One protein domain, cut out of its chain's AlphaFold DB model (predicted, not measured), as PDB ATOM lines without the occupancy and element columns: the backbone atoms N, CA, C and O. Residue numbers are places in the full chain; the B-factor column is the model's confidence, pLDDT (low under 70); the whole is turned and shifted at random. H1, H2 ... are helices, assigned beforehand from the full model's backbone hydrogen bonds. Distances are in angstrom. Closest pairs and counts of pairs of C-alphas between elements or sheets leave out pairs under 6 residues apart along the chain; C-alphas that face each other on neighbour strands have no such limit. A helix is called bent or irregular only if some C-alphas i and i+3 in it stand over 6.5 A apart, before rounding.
ATOM      1  N   LEU A  96      59.505 -14.625 -11.849       52.88
ATOM      2  CA  LEU A  96      59.048 -13.340 -12.387       52.88
ATOM      3  C   LEU A  96      59.224 -13.228 -13.909       52.88
ATOM      4  O   LEU A  96      58.429 -12.557 -14.573       52.88
ATOM      5  N   SER A  97      60.220 -13.916 -14.474       57.88
ATOM      6  CA  SER A  97      60.477 -13.913 -15.918       57.88
ATOM      7  C   SER A  97      59.463 -14.763 -16.698       57.88
ATOM      8  O   SER A  97      59.075 -14.385 -17.808       57.88
ATOM      9  N   LEU A  98      58.938 -15.841 -16.099       54.88
ATOM     10  CA  LEU A  98      57.855 -16.650 -16.681       54.88
ATOM     11  C   LEU A  98      56.583 -15.825 -16.942       54.88
ATOM     12  O   LEU A  98      55.859 -16.097 -17.903       54.88
ATOM     13  N   PHE A  99      56.334 -14.774 -16.157       60.78
ATOM     14  CA  PHE A  99      55.165 -13.909 -16.335       60.78
ATOM     15  C   PHE A  99      55.246 -12.977 -17.545       60.78
ATOM     16  O   PHE A  99      54.203 -12.540 -18.023       60.78
ATOM     17  N   ALA A 100      56.432 -12.712 -18.100       64.25
ATOM     18  CA  ALA A 100      56.572 -11.896 -19.311       64.25
ATOM     19  C   ALA A 100      56.157 -12.659 -20.588       64.25
ATOM     20  O   ALA A 100      55.720 -12.057 -21.572       64.25
ATOM     21  N   ILE A 101      56.254 -13.993 -20.571       58.88
ATOM     22  CA  ILE A 101      55.992 -14.885 -21.711       58.88
ATOM     23  C   ILE A 101      54.581 -14.709 -22.313       58.88
ATOM     24  O   ILE A 101      54.485 -14.517 -23.529       58.88
ATOM     25  N   PRO A 102      53.471 -14.718 -21.541       56.97
ATOM     26  CA  PRO A 102      52.140 -14.494 -22.109       56.97
ATOM     27  C   PRO A 102      51.999 -13.120 -22.780       56.97
ATOM     28  O   PRO A 102      51.332 -13.011 -23.811       56.97
ATOM     29  N   PHE A 103      52.672 -12.083 -22.275       69.06
ATOM     30  CA  PHE A 103      52.658 -10.758 -22.899       69.06
ATOM     31  C   PHE A 103      53.450 -10.727 -24.211       69.06
ATOM     32  O   PHE A 103      52.966 -10.150 -25.186       69.06
ATOM     33  N   PHE A 104      54.590 -11.421 -24.297       67.06
ATOM     34  CA  PHE A 104      55.298 -11.617 -25.569       67.06
ATOM     35  C   PHE A 104      54.419 -12.323 -26.612       67.06
ATOM     36  O   PHE A 104      54.378 -11.903 -27.770       67.06
ATOM     37  N   ILE A 105      53.659 -13.346 -26.203       64.44
ATOM     38  CA  ILE A 105      52.725 -14.057 -27.089       64.44
ATOM     39  C   ILE A 105      51.631 -13.107 -27.600       64.44
ATOM     40  O   ILE A 105      51.321 -13.107 -28.792       64.44
ATOM     41  N   ILE A 106      51.064 -12.259 -26.739       62.72
ATOM     42  CA  ILE A 106      50.040 -11.276 -27.133       62.72
ATOM     43  C   ILE A 106      50.607 -10.253 -28.108       62.72
ATOM     44  O   ILE A 106      49.990  -9.988 -29.142       62.72
ATOM     45  N   VAL A 107      51.782  -9.699 -27.810       68.56
ATOM     46  CA  VAL A 107      52.459  -8.758 -28.703       68.56
ATOM     47  C   VAL A 107      52.689  -9.400 -30.070       68.56
ATOM     48  O   VAL A 107      52.330  -8.816 -31.093       68.56
ATOM     49  N   PHE A 108      53.182 -10.638 -30.097       70.19
ATOM     50  CA  PHE A 108      53.357 -11.398 -31.328       70.19
ATOM     51  C   PHE A 108      52.036 -11.591 -32.093       70.19
ATOM     52  O   PHE A 108      51.982 -11.385 -33.307       70.19
ATOM     53  N   LEU A 109      50.941 -11.925 -31.401       66.62
ATOM     54  CA  LEU A 109      49.615 -12.066 -32.013       66.62
ATOM     55  C   LEU A 109      49.079 -10.738 -32.571       66.62
ATOM     56  O   LEU A 109      48.478 -10.735 -33.648       66.62
ATOM     57  N   ILE A 110      49.311  -9.612 -31.888       70.25
ATOM     58  CA  ILE A 110      48.936  -8.271 -32.361       70.25
ATOM     59  C   ILE A 110      49.731  -7.913 -33.620       70.25
ATOM     60  O   ILE A 110      49.132  -7.486 -34.611       70.25
ATOM     61  N   ILE A 111      51.049  -8.146 -33.618       68.69
ATOM     62  CA  ILE A 111      51.917  -7.930 -34.784       68.69
ATOM     63  C   ILE A 111      51.428  -8.775 -35.961       68.69
ATOM     64  O   ILE A 111      51.187  -8.248 -37.047       68.69
ATOM     65  N   LYS A 112      51.189 -10.071 -35.737       68.81
ATOM     66  CA  LYS A 112      50.702 -10.997 -36.765       68.81
ATOM     67  C   LYS A 112      49.337 -10.587 -37.319       68.81
ATOM     68  O   LYS A 112      49.128 -10.666 -38.523       68.81
ATOM     69  N   LYS A 113      48.407 -10.136 -36.470       71.12
ATOM     70  CA  LYS A 113      47.061  -9.715 -36.892       71.12
ATOM     71  C   LYS A 113      47.070  -8.395 -37.666       71.12
ATOM     72  O   LYS A 113      46.246  -8.226 -38.560       71.12
ATOM     73  N   LYS A 114      47.945  -7.452 -37.299       66.44
ATOM     74  CA  LYS A 114      47.937  -6.088 -37.848       66.44
ATOM     75  C   LYS A 114      48.887  -5.892 -39.033       66.44
ATOM     76  O   LYS A 114      48.550  -5.152 -39.950       66.44
ATOM     77  N   PHE A 115      50.040  -6.559 -39.020       65.88
ATOM     78  CA  PHE A 115      51.091  -6.428 -40.038       65.88
ATOM     79  C   PHE A 115      51.336  -7.717 -40.833       65.88
ATOM     80  O   PHE A 115      52.007  -7.682 -41.863       65.88
ATOM     81  N   ALA A 133      43.108 -18.783 -29.442       50.50
ATOM     82  CA  ALA A 133      43.001 -17.415 -28.941       50.50
ATOM     83  C   ALA A 133      42.112 -17.291 -27.689       50.50
ATOM     84  O   ALA A 133      42.450 -16.544 -26.775       50.50
ATOM     85  N   ASN A 134      41.007 -18.037 -27.614       57.84
ATOM     86  CA  ASN A 134      40.136 -18.054 -26.440       57.84
ATOM     87  C   ASN A 134      40.825 -18.737 -25.255       57.84
ATOM     88  O   ASN A 134      40.718 -18.236 -24.144       57.84
ATOM     89  N   ILE A 135      41.572 -19.821 -25.496       53.59
ATOM     90  CA  ILE A 135      42.351 -20.506 -24.452       53.59
ATOM     91  C   ILE A 135      43.444 -19.582 -23.913       53.59
ATOM     92  O   ILE A 135      43.544 -19.405 -22.704       53.59
ATOM     93  N   CYS A 136      44.215 -18.933 -24.791       49.12
ATOM     94  CA  CYS A 136      45.235 -17.967 -24.384       49.12
ATOM     95  C   CYS A 136      44.627 -16.777 -23.628       49.12
ATOM     96  O   CYS A 136      45.209 -16.324 -22.651       49.12
ATOM     97  N   THR A 137      43.451 -16.291 -24.042       59.53
ATOM     98  CA  THR A 137      42.752 -15.205 -23.335       59.53
ATOM     99  C   THR A 137      42.291 -15.655 -21.947       59.53
ATOM    100  O   THR A 137      42.438 -14.908 -20.987       59.53
ATOM    101  N   PHE A 138      41.774 -16.880 -21.818       60.50
ATOM    102  CA  PHE A 138      41.320 -17.427 -20.539       60.50
ATOM    103  C   PHE A 138      42.489 -17.697 -19.582       60.50
ATOM    104  O   PHE A 138      42.417 -17.334 -18.411       60.50
ATOM    105  N   LEU A 139      43.591 -18.258 -20.093       57.16
ATOM    106  CA  LEU A 139      44.842 -18.422 -19.347       57.16
ATOM    107  C   LEU A 139      45.402 -17.077 -18.896       57.16
ATOM    108  O   LEU A 139      45.795 -16.949 -17.744       57.16
ATOM    109  N   LEU A 140      45.404 -16.071 -19.772       65.50
ATOM    110  CA  LEU A 140      45.863 -14.731 -19.428       65.50
ATOM    111  C   LEU A 140      45.039 -14.142 -18.287       65.50
ATOM    112  O   LEU A 140      45.631 -13.722 -17.305       65.50
ATOM    113  N   ILE A 141      43.703 -14.163 -18.398       71.75
ATOM    114  CA  ILE A 141      42.807 -13.702 -17.329       71.75
ATOM    115  C   ILE A 141      43.124 -14.451 -16.033       71.75
ATOM    116  O   ILE A 141      43.265 -13.814 -14.998       71.75
ATOM    117  N   GLY A 142      43.266 -15.779 -16.087       58.09
ATOM    118  CA  GLY A 142      43.573 -16.598 -14.915       58.09
ATOM    119  C   GLY A 142      44.912 -16.240 -14.267       58.09
ATOM    120  O   GLY A 142      44.975 -16.080 -13.052       58.09
ATOM    121  N   VAL A 143      45.965 -16.056 -15.066       63.12
ATOM    122  CA  VAL A 143      47.305 -15.697 -14.580       63.12
ATOM    123  C   VAL A 143      47.315 -14.283 -14.009       63.12
ATOM    124  O   VAL A 143      47.749 -14.095 -12.877       63.12
ATOM    125  N   THR A 144      46.810 -13.286 -14.741       70.25
ATOM    126  CA  THR A 144      46.800 -11.899 -14.259       70.25
ATOM    127  C   THR A 144      45.908 -11.738 -13.032       70.25
ATOM    128  O   THR A 144      46.250 -10.977 -12.131       70.25
ATOM    129  N   PHE A 145      44.802 -12.485 -12.956       74.06
ATOM    130  CA  PHE A 145      43.917 -12.482 -11.795       74.06
ATOM    131  C   PHE A 145      44.566 -13.177 -10.599       74.06
ATOM    132  O   PHE A 145      44.532 -12.634  -9.500       74.06
ATOM    133  N   GLY A 146      45.211 -14.329 -10.811       65.06
ATOM    134  CA  GLY A 146      45.944 -15.052  -9.772       65.06
ATOM    135  C   GLY A 146      47.084 -14.224  -9.179       65.06
ATOM    136  O   GLY A 146      47.190 -14.126  -7.962       65.06
ATOM    137  N   ILE A 147      47.882 -13.554 -10.020       72.75
ATOM    138  CA  ILE A 147      48.918 -12.612  -9.564       72.75
ATOM    139  C   ILE A 147      48.280 -11.464  -8.783       72.75
ATOM    140  O   ILE A 147      48.730 -11.150  -7.686       72.75
ATOM    141  N   GLY A 148      47.217 -10.863  -9.325       73.50
ATOM    142  CA  GLY A 148      46.489  -9.794  -8.647       73.50
ATOM    143  C   GLY A 148      46.013 -10.211  -7.255       73.50
ATOM    144  O   GLY A 148      46.221  -9.467  -6.306       73.50
ATOM    145  N   LEU A 149      45.453 -11.416  -7.108       77.38
ATOM    146  CA  LEU A 149      45.023 -11.952  -5.817       77.38
ATOM    147  C   LEU A 149      46.186 -12.221  -4.860       77.38
ATOM    148  O   LEU A 149      46.062 -11.900  -3.684       77.38
ATOM    149  N   LEU A 150      47.301 -12.780  -5.336       75.12
ATOM    150  CA  LEU A 150      48.474 -13.038  -4.494       75.12
ATOM    151  C   LEU A 150      49.084 -11.736  -3.966       75.12
ATOM    152  O   LEU A 150      49.334 -11.610  -2.772       75.12
ATOM    153  N   LEU A 151      49.272 -10.747  -4.845       78.62
ATOM    154  CA  LEU A 151      49.780  -9.429  -4.457       78.62
ATOM    155  C   LEU A 151      48.809  -8.706  -3.521       78.62
ATOM    156  O   LEU A 151      49.246  -8.037  -2.593       78.62
ATOM    157  N   PHE A 152      47.502  -8.852  -3.753       83.88
ATOM    158  CA  PHE A 152      46.481  -8.275  -2.888       83.88
ATOM    159  C   PHE A 152      46.486  -8.928  -1.505       83.88
ATOM    160  O   PHE A 152      46.446  -8.214  -0.515       83.88
ATOM    161  N   ALA A 153      46.565 -10.259  -1.425       79.25
ATOM    162  CA  ALA A 153      46.589 -10.984  -0.158       79.25
ATOM    163  C   ALA A 153      47.823 -10.620   0.678       79.25
ATOM    164  O   ALA A 153      47.674 -10.277   1.846       79.25
ATOM    165  N   ASN A 154      49.009 -10.620   0.061       77.44
ATOM    166  CA  ASN A 154      50.244 -10.229   0.741       77.44
ATOM    167  C   ASN A 154      50.197  -8.755   1.152       77.44
ATOM    168  O   ASN A 154      50.355  -8.443   2.324       77.44
ATOM    169  N   GLY A 155      49.860  -7.856   0.221       79.50
ATOM    170  CA  GLY A 155      49.808  -6.424   0.516       79.50
ATOM    171  C   GLY A 155      48.750  -6.066   1.559       79.50
ATOM    172  O   GLY A 155      48.935  -5.117   2.312       79.50
ATOM    173  N   LEU A 156      47.645  -6.814   1.623       85.19
ATOM    174  CA  LEU A 156      46.617  -6.619   2.641       85.19
ATOM    175  C   LEU A 156      47.086  -7.129   4.002       85.19
ATOM    176  O   LEU A 156      46.870  -6.427   4.980       85.19
ATOM    177  N   SER A 157      47.715  -8.308   4.061       81.06
ATOM    178  CA  SER A 157      48.297  -8.838   5.300       81.06
ATOM    179  C   SER A 157      49.295  -7.849   5.883       81.06
ATOM    180  O   SER A 157      49.138  -7.425   7.018       81.06
ATOM    181  N   ASP A 158      50.234  -7.389   5.058       78.69
ATOM    182  CA  ASP A 158      51.279  -6.468   5.486       78.69
ATOM    183  C   ASP A 158      50.692  -5.136   5.991       78.69
ATOM    184  O   ASP A 158      51.091  -4.622   7.031       78.69
ATOM    185  N   VAL A 159      49.686  -4.584   5.297       82.19
ATOM    186  CA  VAL A 159      49.009  -3.350   5.737       82.19
ATOM    187  C   VAL A 159      48.206  -3.556   7.022       82.19
ATOM    188  O   VAL A 159      48.098  -2.625   7.818       82.19
ATOM    189  N   LEU A 160      47.615  -4.732   7.234       85.81
ATOM    190  CA  LEU A 160      46.913  -5.043   8.480       85.81
ATOM    191  C   LEU A 160      47.891  -5.177   9.649       85.81
ATOM    192  O   LEU A 160      47.627  -4.596  10.700       85.81
ATOM    193  N   ASP A 161      49.026  -5.845   9.440       83.06
ATOM    194  CA  ASP A 161      50.093  -5.967  10.435       83.06
ATOM    195  C   ASP A 161      50.655  -4.585  10.801       83.06
ATOM    196  O   ASP A 161      50.834  -4.268  11.977       83.06
ATOM    197  N   ASP A 162      50.850  -3.719   9.804       80.31
ATOM    198  CA  ASP A 162      51.250  -2.326  10.003       80.31
ATOM    199  C   ASP A 162      50.218  -1.552  10.838       80.31
ATOM    200  O   ASP A 162      50.574  -0.862  11.791       80.31
ATOM    201  N   ILE A 163      48.922  -1.679  10.526       82.94
ATOM    202  CA  ILE A 163      47.849  -1.023  11.290       82.94
ATOM    203  C   ILE A 163      47.816  -1.522  12.738       82.94
ATOM    204  O   ILE A 163      47.588  -0.720  13.646       82.94
ATOM    205  N   GLU A 164      48.028  -2.819  12.963       84.50
ATOM    206  CA  GLU A 164      48.063  -3.410  14.301       84.50
ATOM    207  C   GLU A 164      49.267  -2.902  15.104       84.50
ATOM    208  O   GLU A 164      49.098  -2.441  16.232       84.50
ATOM    209  N   GLN A 165      50.461  -2.877  14.501       82.25
ATOM    210  CA  GLN A 165      51.674  -2.340  15.132       82.25
ATOM    211  C   GLN A 165      51.576  -0.841  15.442       82.25
ATOM    212  O   GLN A 165      52.189  -0.365  16.397       82.25
ATOM    213  N   MET A 166      50.805  -0.096  14.649       84.44
ATOM    214  CA  MET A 166      50.613   1.349  14.794       84.44
ATOM    215  C   MET A 166      49.407   1.711  15.674       84.44
ATOM    216  O   MET A 166      49.053   2.892  15.777       84.44
ATOM    217  N   GLN A 167      48.741   0.740  16.315       83.25
ATOM    218  CA  GLN A 167      47.635   1.044  17.221       83.25
ATOM    219  C   GLN A 167      48.102   1.932  18.380       83.25
ATOM    220  O   GLN A 167      49.041   1.618  19.103       83.25
ATOM    221  N   GLY A 168      47.409   3.056  18.568       85.06
ATOM    222  CA  GLY A 168      47.729   4.036  19.609       85.06
ATOM    223  C   GLY A 168      48.736   5.109  19.192       85.06
ATOM    224  O   GLY A 168      48.942   6.054  19.954       85.06
ATOM    225  N   ASN A 237      54.428  -1.804   1.252       74.62
ATOM    226  CA  ASN A 237      53.293  -2.712   1.378       74.62
ATOM    227  C   ASN A 237      52.036  -2.107   0.731       74.62
ATOM    228  O   ASN A 237      51.307  -2.765  -0.015       74.62
ATOM    229  N   PHE A 238      51.835  -0.794   0.896       77.25
ATOM    230  CA  PHE A 238      50.761  -0.071   0.216       77.25
ATOM    231  C   PHE A 238      50.980  -0.004  -1.303       77.25
ATOM    232  O   PHE A 238      50.024  -0.102  -2.076       77.25
ATOM    233  N   LEU A 239      52.231   0.111  -1.763       78.12
ATOM    234  CA  LEU A 239      52.539   0.037  -3.194       78.12
ATOM    235  C   LEU A 239      52.184  -1.340  -3.774       78.12
ATOM    236  O   LEU A 239      51.663  -1.411  -4.888       78.12
ATOM    237  N   LEU A 240      52.379  -2.422  -3.015       78.62
ATOM    238  CA  LEU A 240      51.967  -3.767  -3.420       78.62
ATOM    239  C   LEU A 240      50.448  -3.852  -3.644       78.62
ATOM    240  O   LEU A 240      50.003  -4.391  -4.662       78.62
ATOM    241  N   LEU A 241      49.652  -3.234  -2.761       81.81
ATOM    242  CA  LEU A 241      48.200  -3.112  -2.936       81.81
ATOM    243  C   LEU A 241      47.835  -2.335  -4.206       81.81
ATOM    244  O   LEU A 241      46.976  -2.775  -4.973       81.81
ATOM    245  N   LEU A 242      48.508  -1.216  -4.477       78.50
ATOM    246  CA  LEU A 242      48.304  -0.440  -5.702       78.50
ATOM    247  C   LEU A 242      48.607  -1.262  -6.966       78.50
ATOM    248  O   LEU A 242      47.819  -1.253  -7.912       78.50
ATOM    249  N   VAL A 243      49.705  -2.021  -6.974       78.25
ATOM    250  CA  VAL A 243      50.057  -2.909  -8.093       78.25
ATOM    251  C   VAL A 243      49.031  -4.034  -8.244       78.25
ATOM    252  O   VAL A 243      48.599  -4.325  -9.363       78.25
ATOM    253  N   SER A 244      48.569  -4.627  -7.140       79.75
ATOM    254  CA  SER A 244      47.527  -5.661  -7.168       79.75
ATOM    255  C   SER A 244      46.239  -5.162  -7.835       79.75
ATOM    256  O   SER A 244      45.648  -5.852  -8.672       79.75
ATOM    257  N   PHE A 245      45.861  -3.909  -7.560       81.38
ATOM    258  CA  PHE A 245      44.684  -3.273  -8.134       81.38
ATOM    259  C   PHE A 245      44.791  -3.113  -9.659       81.38
ATOM    260  O   PHE A 245      43.802  -3.322 -10.369       81.38
ATOM    261  N   ILE A 246      45.991  -2.836 -10.188       77.81
ATOM    262  CA  ILE A 246      46.255  -2.813 -11.637       77.81
ATOM    263  C   ILE A 246      45.980  -4.191 -12.243       77.81
ATOM    264  O   ILE A 246      45.211  -4.302 -13.201       77.81
ATOM    265  N   PHE A 247      46.557  -5.253 -11.677       76.00
ATOM    266  CA  PHE A 247      46.410  -6.614 -12.202       76.00
ATOM    267  C   PHE A 247      44.959  -7.104 -12.170       76.00
ATOM    268  O   PHE A 247      44.468  -7.652 -13.165       76.00
ATOM    269  N   LEU A 248      44.242  -6.866 -11.071       81.25
ATOM    270  CA  LEU A 248      42.830  -7.236 -10.946       81.25
ATOM    271  C   LEU A 248      41.959  -6.475 -11.954       81.25
ATOM    272  O   LEU A 248      41.146  -7.085 -12.654       81.25
ATOM    273  N   THR A 249      42.182  -5.166 -12.105       77.00
ATOM    274  CA  THR A 249      41.445  -4.332 -13.067       77.00
ATOM    275  C   THR A 249      41.704  -4.769 -14.507       77.00
ATOM    276  O   THR A 249      40.764  -4.902 -15.291       77.00
ATOM    277  N   VAL A 250      42.962  -5.028 -14.876       75.06
ATOM    278  CA  VAL A 250      43.328  -5.482 -16.226       75.06
ATOM    279  C   VAL A 250      42.687  -6.835 -16.531       75.06
ATOM    280  O   VAL A 250      42.068  -6.992 -17.584       75.06
ATOM    281  N   SER A 251      42.752  -7.782 -15.591       76.25
ATOM    282  CA  SER A 251      42.098  -9.094 -15.717       76.25
ATOM    283  C   SER A 251      40.602  -8.945 -15.966       76.25
ATOM    284  O   SER A 251      40.037  -9.563 -16.873       76.25
ATOM    285  N   PHE A 252      39.965  -8.063 -15.197       76.94
ATOM    286  CA  PHE A 252      38.549  -7.775 -15.312       76.94
ATOM    287  C   PHE A 252      38.186  -7.121 -16.652       76.94
ATOM    288  O   PHE A 252      37.212  -7.517 -17.298       76.94
ATOM    289  N   ALA A 253      38.983  -6.152 -17.108       72.69
ATOM    290  CA  ALA A 253      38.784  -5.474 -18.383       72.69
ATOM    291  C   ALA A 253      38.911  -6.448 -19.565       72.69
ATOM    292  O   ALA A 253      38.070  -6.433 -20.467       72.69
ATOM    293  N   ILE A 254      39.908  -7.341 -19.535       69.19
ATOM    294  CA  ILE A 254      40.089  -8.395 -20.544       69.19
ATOM    295  C   ILE A 254      38.901  -9.364 -20.514       69.19
ATOM    296  O   ILE A 254      38.359  -9.690 -21.571       69.19
ATOM    297  N   GLY A 255      38.438  -9.768 -19.326       71.00
ATOM    298  CA  GLY A 255      37.248 -10.605 -19.160       71.00
ATOM    299  C   GLY A 255      35.986  -9.964 -19.739       71.00
ATOM    300  O   GLY A 255      35.282 -10.583 -20.538       71.00
ATOM    301  N   CYS A 256      35.731  -8.694 -19.425       67.19
ATOM    302  CA  CYS A 256      34.599  -7.947 -19.974       67.19
ATOM    303  C   CYS A 256      34.687  -7.799 -21.494       67.19
ATOM    304  O   CYS A 256      33.692  -8.012 -22.190       67.19
ATOM    305  N   ALA A 257      35.871  -7.485 -22.029       68.69
ATOM    306  CA  ALA A 257      36.092  -7.406 -23.468       68.69
ATOM    307  C   ALA A 257      35.856  -8.765 -24.148       68.69
ATOM    308  O   ALA A 257      35.197  -8.829 -25.189       68.69
ATOM    309  N   PHE A 258      36.313  -9.860 -23.536       69.00
ATOM    310  CA  PHE A 258      36.085 -11.215 -24.025       69.00
ATOM    311  C   PHE A 258      34.593 -11.565 -24.053       69.00
ATOM    312  O   PHE A 258      34.089 -11.984 -25.094       69.00
ATOM    313  N   VAL A 259      33.863 -11.312 -22.962       67.75
ATOM    314  CA  VAL A 259      32.409 -11.544 -22.875       67.75
ATOM    315  C   VAL A 259      31.638 -10.660 -23.858       67.75
ATOM    316  O   VAL A 259      30.676 -11.126 -24.467       67.75
ATOM    317  N   SER A 260      32.077  -9.417 -24.082       65.06
ATOM    318  CA  SER A 260      31.431  -8.495 -25.028       65.06
ATOM    319  C   SER A 260      31.458  -8.990 -26.479       65.06
ATOM    320  O   SER A 260      30.543  -8.691 -27.249       65.06
ATOM    321  N   ASN A 261      32.465  -9.795 -26.840       63.81
ATOM    322  CA  ASN A 261      32.568 -10.419 -28.159       63.81
ATOM    323  C   ASN A 261      31.586 -11.589 -28.345       63.81
ATOM    324  O   ASN A 261      31.296 -11.971 -29.483       63.81
ATOM    325  N   TYR A 262      31.027 -12.142 -27.263       62.88
ATOM    326  CA  TYR A 262      29.935 -13.107 -27.352       62.88
ATOM    327  C   TYR A 262      28.607 -12.358 -27.499       62.88
ATOM    328  O   TYR A 262      28.214 -11.558 -26.652       62.88
ATOM    329  N   ARG A 263      27.880 -12.653 -28.589       53.84
ATOM    330  CA  ARG A 263      26.668 -11.950 -29.074       53.84
ATOM    331  C   ARG A 263      25.537 -11.726 -28.049       53.84
ATOM    332  O   ARG A 263      24.590 -11.018 -28.373       53.84
ATOM    333  N   LYS A 264      25.597 -12.306 -26.847       56.28
ATOM    334  CA  LYS A 264      24.523 -12.252 -25.846       56.28
ATOM    335  C   LYS A 264      24.547 -11.010 -24.933       56.28
ATOM    336  O   LYS A 264      23.482 -10.648 -24.453       56.28
ATOM    337  N   PHE A 265      25.681 -10.315 -24.729       55.22
ATOM    338  CA  PHE A 265      25.760  -9.208 -23.740       55.22
ATOM    339  C   PHE A 265      26.620  -7.972 -24.123       55.22
ATOM    340  O   PHE A 265      27.348  -7.443 -23.277       55.22
ATOM    341  N   PRO A 266      26.556  -7.429 -25.355       59.91
ATOM    342  CA  PRO A 266      27.490  -6.386 -25.802       59.91
ATOM    343  C   PRO A 266      27.299  -5.007 -25.133       59.91
ATOM    344  O   PRO A 266      28.269  -4.279 -24.948       59.91
ATOM    345  N   LYS A 267      26.068  -4.615 -24.761       63.00
ATOM    346  CA  LYS A 267      25.809  -3.289 -24.152       63.00
ATOM    347  C   LYS A 267      26.141  -3.236 -22.656       63.00
ATOM    348  O   LYS A 267      26.703  -2.249 -22.198       63.00
ATOM    349  N   ILE A 268      25.813  -4.294 -21.914       60.59
ATOM    350  CA  ILE A 268      26.034  -4.368 -20.460       60.59
ATOM    351  C   ILE A 268      27.535  -4.462 -20.158       60.59
ATOM    352  O   ILE A 268      28.038  -3.700 -19.340       60.59
ATOM    353  N   SER A 269      28.262  -5.317 -20.885       62.75
ATOM    354  CA  SER A 269      29.719  -5.475 -20.736       62.75
ATOM    355  C   SER A 269      30.496  -4.190 -21.037       62.75
ATOM    356  O   SER A 269      31.447  -3.879 -20.330       62.75
ATOM    357  N   LYS A 270      30.072  -3.404 -22.036       67.44
ATOM    358  CA  LYS A 270      30.734  -2.140 -22.392       67.44
ATOM    359  C   LYS A 270      30.540  -1.046 -21.336       67.44
ATOM    360  O   LYS A 270      31.506  -0.380 -20.978       67.44
ATOM    361  N   ASN A 271      29.319  -0.869 -20.829       73.44
ATOM    362  CA  ASN A 271      29.053   0.125 -19.781       73.44
ATOM    363  C   ASN A 271      29.786  -0.239 -18.488       73.44
ATOM    364  O   ASN A 271      30.386   0.620 -17.848       73.44
ATOM    365  N   LEU A 272      29.786  -1.525 -18.142       73.19
ATOM    366  CA  LEU A 272      30.455  -2.025 -16.954       73.19
ATOM    367  C   LEU A 272      31.985  -1.886 -17.063       73.19
ATOM    368  O   LEU A 272      32.620  -1.433 -16.115       73.19
ATOM    369  N   LEU A 273      32.569  -2.172 -18.234       73.50
ATOM    370  CA  LEU A 273      33.991  -1.935 -18.500       73.50
ATOM    371  C   LEU A 273      34.358  -0.459 -18.316       73.50
ATOM    372  O   LEU A 273      35.354  -0.160 -17.668       73.50
ATOM    373  N   ASN A 274      33.542   0.464 -18.829       76.81
ATOM    374  CA  ASN A 274      33.792   1.895 -18.654       76.81
ATOM    375  C   ASN A 274      33.739   2.312 -17.179       76.81
ATOM    376  O   ASN A 274      34.592   3.078 -16.745       76.81
ATOM    377  N   ILE A 275      32.781   1.801 -16.397       82.06
ATOM    378  CA  ILE A 275      32.706   2.081 -14.954       82.06
ATOM    379  C   ILE A 275      33.984   1.609 -14.256       82.06
ATOM    380  O   ILE A 275      34.582   2.374 -13.505       82.06
ATOM    381  N   VAL A 276      34.433   0.382 -14.535       77.19
ATOM    382  CA  VAL A 276      35.642  -0.170 -13.911       77.19
ATOM    383  C   VAL A 276      36.895   0.601 -14.313       77.19
ATOM    384  O   VAL A 276      37.708   0.918 -13.452       77.19
ATOM    385  N   VAL A 277      37.029   0.986 -15.583       78.94
ATOM    386  CA  VAL A 277      38.134   1.845 -16.039       78.94
ATOM    387  C   VAL A 277      38.086   3.219 -15.356       78.94
ATOM    388  O   VAL A 277      39.124   3.742 -14.959       78.94
ATOM    389  N   GLY A 278      36.896   3.797 -15.170       79.50
ATOM    390  CA  GLY A 278      36.726   5.061 -14.453       79.50
ATOM    391  C   GLY A 278      37.152   4.970 -12.984       79.50
ATOM    392  O   GLY A 278      37.923   5.806 -12.516       79.50
ATOM    393  N   LEU A 279      36.709   3.924 -12.276       83.94
ATOM    394  CA  LEU A 279      37.123   3.649 -10.896       83.94
ATOM    395  C   LEU A 279      38.629   3.410 -10.797       83.94
ATOM    396  O   LEU A 279      39.261   3.911  -9.870       83.94
ATOM    397  N   PHE A 280      39.207   2.699 -11.766       82.56
ATOM    398  CA  PHE A 280      40.642   2.467 -11.822       82.56
ATOM    399  C   PHE A 280      41.420   3.779 -11.846       82.56
ATOM    400  O   PHE A 280      42.232   4.018 -10.960       82.56
ATOM    401  N   PHE A 281      41.131   4.661 -12.804       81.38
ATOM    402  CA  PHE A 281      41.821   5.947 -12.896       81.38
ATOM    403  C   PHE A 281      41.625   6.809 -11.641       81.38
ATOM    404  O   PHE A 281      42.577   7.424 -11.162       81.38
ATOM    405  N   PHE A 282      40.419   6.805 -11.069       88.44
ATOM    406  CA  PHE A 282      40.111   7.547  -9.849       88.44
ATOM    407  C   PHE A 282      40.927   7.064  -8.639       88.44
ATOM    408  O   PHE A 282      41.646   7.851  -8.021       88.44
ATOM    409  N   PHE A 283      40.850   5.769  -8.318       86.12
ATOM    410  CA  PHE A 283      41.556   5.195  -7.173       86.12
ATOM    411  C   PHE A 283      43.065   5.159  -7.385       86.12
ATOM    412  O   PHE A 283      43.806   5.394  -6.438       86.12
ATOM    413  N   MET A 284      43.534   4.931  -8.615       84.44
ATOM    414  CA  MET A 284      44.964   4.921  -8.914       84.44
ATOM    415  C   MET A 284      45.580   6.313  -8.734       84.44
ATOM    416  O   MET A 284      46.647   6.440  -8.139       84.44
ATOM    417  N   GLY A 285      44.893   7.362  -9.198       82.75
ATOM    418  CA  GLY A 285      45.343   8.742  -9.029       82.75
ATOM    419  C   GLY A 285      45.447   9.137  -7.555       82.75
ATOM    420  O   GLY A 285      46.506   9.577  -7.111       82.75
ATOM    421  N   PHE A 286      44.390   8.910  -6.766       90.00
ATOM    422  CA  PHE A 286      44.430   9.197  -5.328       90.00
ATOM    423  C   PHE A 286      45.380   8.285  -4.549       90.00
ATOM    424  O   PHE A 286      46.061   8.759  -3.645       90.00
ATOM    425  N   GLY A 287      45.461   7.005  -4.911       84.88
ATOM    426  CA  GLY A 287      46.367   6.042  -4.294       84.88
ATOM    427  C   GLY A 287      47.828   6.449  -4.462       84.88
ATOM    428  O   GLY A 287      48.573   6.465  -3.489       84.88
ATOM    429  N   LEU A 288      48.230   6.877  -5.661       84.25
ATOM    430  CA  LEU A 288      49.590   7.366  -5.898       84.25
ATOM    431  C   LEU A 288      49.863   8.703  -5.195       84.25
ATOM    432  O   LEU A 288      50.955   8.886  -4.669       84.25
ATOM    433  N   ILE A 289      48.885   9.613  -5.098       86.88
ATOM    434  CA  ILE A 289      49.036  10.843  -4.294       86.88
ATOM    435  C   ILE A 289      49.202  10.514  -2.803       86.88
ATOM    436  O   ILE A 289      50.050  11.109  -2.131       86.88
ATOM    437  N   TYR A 290      48.433   9.552  -2.288       87.50
ATOM    438  CA  TYR A 290      48.558   9.075  -0.913       87.50
ATOM    439  C   TYR A 290      49.923   8.432  -0.666       87.50
ATOM    440  O   TYR A 290      50.578   8.774   0.315       87.50
ATOM    441  N   TYR A 291      50.399   7.590  -1.583       81.75
ATOM    442  CA  TYR A 291      51.735   7.001  -1.509       81.75
ATOM    443  C   TYR A 291      52.836   8.081  -1.485       81.75
ATOM    444  O   TYR A 291      53.714   8.093  -0.621       81.75
ATOM    445  N   LEU A 292      52.729   9.072  -2.377       78.81
ATOM    446  CA  LEU A 292      53.705  10.154  -2.510       78.81
ATOM    447  C   LEU A 292      53.665  11.187  -1.387       78.81
ATOM    448  O   LEU A 292      54.659  11.866  -1.186       78.81
ATOM    449  N   THR A 293      52.557  11.375  -0.672       81.38
ATOM    450  CA  THR A 293      52.445  12.486   0.299       81.38
ATOM    451  C   THR A 293      52.014  12.063   1.698       81.38
ATOM    452  O   THR A 293      52.090  12.869   2.623       81.38
ATOM    453  N   GLY A 294      51.553  10.826   1.876       79.75
ATOM    454  CA  GLY A 294      50.860  10.386   3.089       79.75
ATOM    455  C   GLY A 294      49.463  10.981   3.254       79.75
ATOM    456  O   GLY A 294      48.849  10.836   4.309       79.75
ATOM    457  N   SER A 295      48.956  11.692   2.240       84.94
ATOM    458  CA  SER A 295      47.685  12.408   2.286       84.94
ATOM    459  C   SER A 295      46.950  12.331   0.950       84.94
ATOM    460  O   SER A 295      47.554  12.162  -0.099       84.94
ATOM    461  N   ILE A 296      45.634  12.512   0.969       86.44
ATOM    462  CA  ILE A 296      44.803  12.543  -0.248       86.44
ATOM    463  C   ILE A 296      44.780  13.974  -0.853       86.44
ATOM    464  O   ILE A 296      44.160  14.237  -1.881       86.44
ATOM    465  N   SER A 297      45.475  14.936  -0.227       89.06
ATOM    466  CA  SER A 297      45.445  16.349  -0.615       89.06
ATOM    467  C   SER A 297      46.337  16.644  -1.822       89.06
ATOM    468  O   SER A 297      47.565  16.618  -1.734       89.06
ATOM    469  N   ILE A 298      45.708  17.039  -2.933       87.75
ATOM    470  CA  ILE A 298      46.395  17.495  -4.154       87.75
ATOM    471  C   ILE A 298      47.258  18.737  -3.874       87.75
ATOM    472  O   ILE A 298      48.356  18.866  -4.407       87.75
ATOM    473  N   ILE A 299      46.789  19.642  -3.007       88.94
ATOM    474  CA  ILE A 299      47.511  20.878  -2.669       88.94
ATOM    475  C   ILE A 299      48.843  20.544  -1.990       88.94
ATOM    476  O   ILE A 299      49.875  21.112  -2.346       88.94
ATOM    477  N   ARG A 300      48.839  19.575  -1.064       84.50
ATOM    478  CA  ARG A 300      50.065  19.121  -0.394       84.50
ATOM    479  C   ARG A 300      51.050  18.481  -1.364       84.50
ATOM    480  O   ARG A 300      52.248  18.674  -1.203       84.50
ATOM    481  N   ALA A 301      50.568  17.784  -2.398       85.06
ATOM    482  CA  ALA A 301      51.446  17.250  -3.436       85.06
ATOM    483  C   ALA A 301      52.251  18.370  -4.119       85.06
ATOM    484  O   ALA A 301      53.465  18.270  -4.208       85.06
ATOM    485  N   PHE A 302      51.632  19.489  -4.504       88.50
ATOM    486  CA  PHE A 302      52.389  20.608  -5.086       88.50
ATOM    487  C   PHE A 302      53.270  21.354  -4.080       88.50
ATOM    488  O   PHE A 302      54.326  21.844  -4.451       88.50
ATOM    489  N   GLN A 303      52.866  21.438  -2.811       87.88
ATOM    490  CA  GLN A 303      53.677  22.092  -1.775       87.88
ATOM    491  C   GLN A 303      54.944  21.300  -1.430       87.88
ATOM    492  O   GLN A 303      55.963  21.893  -1.078       87.88
ATOM    493  N   ASN A 304      54.886  19.970  -1.534       86.12
ATOM    494  CA  ASN A 304      55.978  19.093  -1.121       86.12
ATOM    495  C   ASN A 304      57.070  18.913  -2.176       86.12
ATOM    496  O   ASN A 304      58.183  18.511  -1.834       86.12
ATOM    497  N   TYR A 305      56.780  19.212  -3.439       84.56
ATOM    498  CA  TYR A 305      57.686  18.974  -4.557       84.56
ATOM    499  C   TYR A 305      58.060  20.281  -5.261       84.56
ATOM    500  O   TYR A 305      57.288  21.234  -5.294       84.56
ATOM    501  N   SER A 306      59.267  20.346  -5.821       83.00
ATOM    502  CA  SER A 306      59.698  21.497  -6.625       83.00
ATOM    503  C   SER A 306      58.958  21.545  -7.972       83.00
ATOM    504  O   SER A 306      58.534  20.496  -8.460       83.00
ATOM    505  N   PRO A 307      58.859  22.718  -8.632       81.38
ATOM    506  CA  PRO A 307      58.176  22.849  -9.921       81.38
ATOM    507  C   PRO A 307      58.650  21.896 -11.025       81.38
ATOM    508  O   PRO A 307      57.850  21.497 -11.869       81.38
ATOM    509  N   SER A 308      59.917  21.474 -10.992       71.31
ATOM    510  CA  SER A 308      60.467  20.467 -11.910       71.31
ATOM    511  C   SER A 308      59.784  19.099 -11.799       71.31
ATOM    512  O   SER A 308      59.712  18.361 -12.775       71.31
ATOM    513  N   ASN A 309      59.224  18.790 -10.628       73.62
ATOM    514  CA  ASN A 309      58.567  17.526 -10.297       73.62
ATOM    515  C   ASN A 309      57.030  17.618 -10.406       73.62
ATOM    516  O   ASN A 309      56.320  16.666 -10.087       73.62
ATOM    517  N   TYR A 310      56.489  18.744 -10.883       80.31
ATOM    518  CA  TYR A 310      55.055  18.905 -11.141       80.31
ATOM    519  C   TYR A 310      54.486  18.045 -12.283       80.31
ATOM    520  O   TYR A 310      53.350  17.593 -12.116       80.31
ATOM    521  N   PRO A 311      55.181  17.778 -13.413       77.19
ATOM    522  CA  PRO A 311      54.598  16.987 -14.498       77.19
ATOM    523  C   PRO A 311      53.997  15.635 -14.056       77.19
ATOM    524  O   PRO A 311      52.830  15.387 -14.373       77.19
ATOM    525  N   PRO A 312      54.694  14.774 -13.284       71.75
ATOM    526  CA  PRO A 312      54.118  13.506 -12.837       71.75
ATOM    527  C   PRO A 312      52.923  13.687 -11.892       71.75
ATOM    528  O   PRO A 312      51.945  12.956 -12.010       71.75
ATOM    529  N   ILE A 313      52.930  14.702 -11.019       77.38
ATOM    530  CA  ILE A 313      51.796  15.018 -10.130       77.38
ATOM    531  C   ILE A 313      50.571  15.455 -10.948       77.38
ATOM    532  O   ILE A 313      49.447  15.030 -10.678       77.38
ATOM    533  N   ILE A 314      50.783  16.257 -11.993       77.62
ATOM    534  CA  ILE A 314      49.733  16.694 -12.918       77.62
ATOM    535  C   ILE A 314      49.103  15.492 -13.641       77.62
ATOM    536  O   ILE A 314      47.881  15.443 -13.789       77.62
ATOM    537  N   ILE A 315      49.898  14.491 -14.039       76.56
ATOM    538  CA  ILE A 315      49.385  13.247 -14.641       76.56
ATOM    539  C   ILE A 315      48.429  12.520 -13.679       76.56
ATOM    540  O   ILE A 315      47.364  12.070 -14.106       76.56
ATOM    541  N   LEU A 316      48.745  12.464 -12.380       81.31
ATOM    542  CA  LEU A 316      47.865  11.847 -11.375       81.31
ATOM    543  C   LEU A 316      46.530  12.591 -11.231       81.31
ATOM    544  O   LEU A 316      45.479  11.969 -11.090       81.31
ATOM    545  N   ILE A 317      46.543  13.921 -11.336       85.31
ATOM    546  CA  ILE A 317      45.314  14.730 -11.337       85.31
ATOM    547  C   ILE A 317      44.486  14.436 -12.587       85.31
ATOM    548  O   ILE A 317      43.267  14.285 -12.496       85.31
ATOM    549  N   PHE A 318      45.131  14.288 -13.748       78.25
ATOM    550  CA  PHE A 318      44.436  13.872 -14.964       78.25
ATOM    551  C   PHE A 318      43.817  12.484 -14.843       78.25
ATOM    552  O   PHE A 318      42.730  12.283 -15.378       78.25
ATOM    553  N   PHE A 319      44.437  11.554 -14.114       78.38
ATOM    554  CA  PHE A 319      43.817  10.261 -13.824       78.38
ATOM    555  C   PHE A 319      42.533  10.446 -13.007       78.38
ATOM    556  O   PHE A 319      41.478   9.957 -13.407       78.38
ATOM    557  N   ILE A 320      42.569  11.238 -11.933       88.00
ATOM    558  CA  ILE A 320      41.375  11.515 -11.118       88.00
ATOM    559  C   ILE A 320      40.264  12.144 -11.971       88.00
ATOM    560  O   ILE A 320      39.124  11.674 -11.961       88.00
ATOM    561  N   LEU A 321      40.596  13.174 -12.757       83.44
ATOM    562  CA  LEU A 321      39.641  13.859 -13.630       83.44
ATOM    563  C   LEU A 321      39.077  12.930 -14.710       83.44
ATOM    564  O   LEU A 321      37.870  12.939 -14.944       83.44
ATOM    565  N   ALA A 322      39.915  12.105 -15.342       78.69
ATOM    566  CA  ALA A 322      39.475  11.116 -16.320       78.69
ATOM    567  C   ALA A 322      38.497  10.116 -15.689       78.69
ATOM    568  O   ALA A 322      37.444   9.849 -16.268       78.69
ATOM    569  N   GLY A 323      38.792   9.629 -14.480       79.19
ATOM    570  CA  GLY A 323      37.904   8.744 -13.729       79.19
ATOM    571  C   GLY A 323      36.528   9.365 -13.474       79.19
ATOM    572  O   GLY A 323      35.502   8.756 -13.790       79.19
ATOM    573  N   ILE A 324      36.498  10.612 -12.990       88.69
ATOM    574  CA  ILE A 324      35.258  11.365 -12.740       88.69
ATOM    575  C   ILE A 324      34.471  11.586 -14.038       88.69
ATOM    576  O   ILE A 324      33.260  11.350 -14.077       88.69
ATOM    577  N   LEU A 325      35.137  12.015 -15.113       84.69
ATOM    578  CA  LEU A 325      34.494  12.271 -16.404       84.69
ATOM    579  C   LEU A 325      33.848  11.005 -16.970       84.69
ATOM    580  O   LEU A 325      32.689  11.048 -17.389       84.69
ATOM    581  N   ILE A 326      34.556   9.874 -16.919       81.94
ATOM    582  CA  ILE A 326      34.018   8.578 -17.340       81.94
ATOM    583  C   ILE A 326      32.769   8.238 -16.519       81.94
ATOM    584  O   ILE A 326      31.753   7.835 -17.088       81.94
ATOM    585  N   PHE A 327      32.797   8.457 -15.202       81.75
ATOM    586  CA  PHE A 327      31.653   8.184 -14.331       81.75
ATOM    587  C   PHE A 327      30.435   9.052 -14.677       81.75
ATOM    588  O   PHE A 327      29.323   8.537 -14.810       81.75
ATOM    589  N   ILE A 328      30.639  10.354 -14.901       84.25
ATOM    590  CA  ILE A 328      29.581  11.290 -15.313       84.25
ATOM    591  C   ILE A 328      28.979  10.868 -16.658       84.25
ATOM    592  O   ILE A 328      27.756  10.891 -16.831       84.25
ATOM    593  N   GLU A 329      29.812  10.476 -17.623       83.00
ATOM    594  CA  GLU A 329      29.335   9.988 -18.916       83.00
ATOM    595  C   GLU A 329      28.503   8.712 -18.776       83.00
ATOM    596  O   GLU A 329      27.440   8.610 -19.398       83.00
ATOM    597  N   GLN A 330      28.929   7.764 -17.936       81.69
ATOM    598  CA  GLN A 330      28.167   6.540 -17.681       81.69
ATOM    599  C   GLN A 330      26.849   6.823 -16.954       81.69
ATOM    600  O   GLN A 330      25.807   6.316 -17.372       81.69
ATOM    601  N   ALA A 331      26.846   7.695 -15.943       81.06
ATOM    602  CA  ALA A 331      25.634   8.099 -15.233       81.06
ATOM    603  C   ALA A 331      24.599   8.728 -16.184       81.06
ATOM    604  O   ALA A 331      23.425   8.355 -16.167       81.06
ATOM    605  N   LYS A 332      25.039   9.608 -17.098       83.38
ATOM    606  CA  LYS A 332      24.175  10.188 -18.145       83.38
ATOM    607  C   LYS A 332      23.593   9.124 -19.076       83.38
ATOM    608  O   LYS A 332      22.439   9.240 -19.490       83.38
ATOM    609  N   GLN A 333      24.372   8.104 -19.439       79.88
ATOM    610  CA  GLN A 333      23.890   7.010 -20.286       79.88
ATOM    611  C   GLN A 333      22.862   6.136 -19.561       79.88
ATOM    612  O   GLN A 333      21.822   5.830 -20.143       79.88
ATOM    613  N   ILE A 334      23.104   5.789 -18.295       76.00
ATOM    614  CA  ILE A 334      22.166   5.016 -17.469       76.00
ATOM    615  C   ILE A 334      20.858   5.792 -17.283       76.00
ATOM    616  O   ILE A 334      19.788   5.242 -17.540       76.00
ATOM    617  N   TYR A 335      20.934   7.083 -16.947       77.69
ATOM    618  CA  TYR A 335      19.762   7.953 -16.813       77.69
ATOM    619  C   TYR A 335      18.908   7.970 -18.089       77.69
ATOM    620  O   TYR A 335      17.693   7.783 -18.029       77.69
ATOM    621  N   LYS A 336      19.539   8.105 -19.265       79.44
ATOM    622  CA  LYS A 336      18.839   8.033 -20.560       79.44
ATOM    623  C   LYS A 336      18.167   6.681 -20.791       79.44
ATOM    624  O   LYS A 336      17.069   6.655 -21.326       79.44
ATOM    625  N   ILE A 337      18.794   5.569 -20.408       74.94
ATOM    626  CA  ILE A 337      18.216   4.224 -20.576       74.94
ATOM    627  C   ILE A 337      16.992   4.029 -19.671       74.94
ATOM    628  O   ILE A 337      16.004   3.444 -20.109       74.94
ATOM    629  N   VAL A 338      17.051   4.523 -18.431       73.19
ATOM    630  CA  VAL A 338      15.949   4.423 -17.461       73.19
ATOM    631  C   VAL A 338      14.767   5.303 -17.876       73.19
ATOM    632  O   VAL A 338      13.625   4.854 -17.818       73.19
ATOM    633  N   HIS A 339      15.027   6.523 -18.355       72.12
ATOM    634  CA  HIS A 339      13.974   7.473 -18.728       72.12
ATOM    635  C   HIS A 339      13.478   7.373 -20.175       72.12
ATOM    636  O   HIS A 339      12.406   7.888 -20.453       72.12
ATOM    637  N   ALA A 340      14.181   6.686 -21.081       65.44
ATOM    638  CA  ALA A 340      13.672   6.387 -22.429       65.44
ATOM    639  C   ALA A 340      12.660   5.223 -22.462       65.44
ATOM    640  O   ALA A 340      12.179   4.859 -23.531       65.44
ATOM    641  N   LYS A 341      12.386   4.595 -21.309       53.00
ATOM    642  CA  LYS A 341      11.366   3.548 -21.130       53.00
ATOM    643  C   LYS A 341      10.042   4.065 -20.539       53.00
ATOM    644  O   LYS A 341       9.171   3.248 -20.249       53.00
ATOM    645  N   LYS A 342       9.901   5.378 -20.350       43.38
ATOM    646  CA  LYS A 342       8.613   6.059 -20.158       43.38
ATOM    647  C   LYS A 342       8.267   6.776 -21.451       43.38
ATOM    648  O   LYS A 342       7.060   6.828 -21.754       43.38
TER     649      LYS A 342
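AT A GLANCE: This is residues 96 to 115, 133 to 168 and 237 to 342 of the 342 residues of an uncharacterized protein of Firmicutes bacterium (UniProt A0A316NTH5). Four long helices, H2, H3, H4 and H6, stand side by side in a row that is a twisted slab one helix thick, each running opposite to the one before it. Short H5 sits at the turn between H4 and H6, and H1 slants off to one face side of the slab, near H2 at Pro 102 and Leu 140, with residues 110 to 115 sticking out. The printed part has 162 residues with six named helices in the order H1 to H6 and no named strand, and its class is all helix. It is loose, with a radius of gyration of the C-alphas of 19.2 A, and spans 53 by 51 by 37 A.

HOW THE PARTS SIT: H1, residues 100 to 115, is close to H2, residues 133 to 165, but not clearly touching; their closest C-alphas, of Pro 102 and Leu 140, are 6.8 A apart. They run opposite ways at a steep tilt of 39 degrees. H2 touches H3, residues 237 to 260, with the C-alphas of Gly 148 and Ser 244 closest at 4.5 A; they run opposite ways at a shallow tilt of 27 degrees. H3 and H4, residues 266 to 293, form a helical hairpin at a shallow tilt of 12 degrees; their closest C-alphas, of Ser 260 and Pro 266, are 4.5 A apart. H4 is the hub, touching three helices. With residues 289 to 293 alone it touches H5, residues 298 to 304, the C-alphas of Thr 293 and Ala 301 being closest at 6.1 A. H5 and H6, residues 307 to 339, form a helical hairpin; their closest C-alphas, of Phe 302 and Tyr 310, are 6.8 A apart. H4 and H6 touch and run opposite ways at a shallow tilt of 29 degrees; the C-alphas of Gly 278 and Gly 323 are closest at 3.9 A. H2 and H4 are apart, as are H3 and H6. Every O i to N i+4 pair is within hydrogen-bond range in H1, H2, H3 and H5, against 23 of 24 in H4 and 26 of 29 in H6.

IN THESE COORDINATES: H1 begins at C-alpha 100, (56.572, -11.896, -19.311), and is 22.1 A long. H2 is 47.4 A long, H3 34.8 A and H4 40.7 A. H6, 47.6 A, ends at C-alpha 339, (13.974, 7.473, -18.728). It is irregular, with C-alphas 308 and 311 7.3 A apart, and has a kink of 28 degrees near residue 314.

THE WHOLE: The C-alphas farthest apart, of Phe 115 and Gly 168, are 60.7 A apart. Residues 116 to 132 and 169 to 236 are not printed; the gaps between C-alphas are 17.6 A and 20.2 A. The links H3 to H4, H4 to H5 and H5 to H6 are tight. Residues 110 to 115, 163 to 168 and 335 to 342 stand free. Mean pLDDT of the printed part is 74.7, with 47 residues under 70, among them 96 to 107, 133 to 140 and 256 to 270.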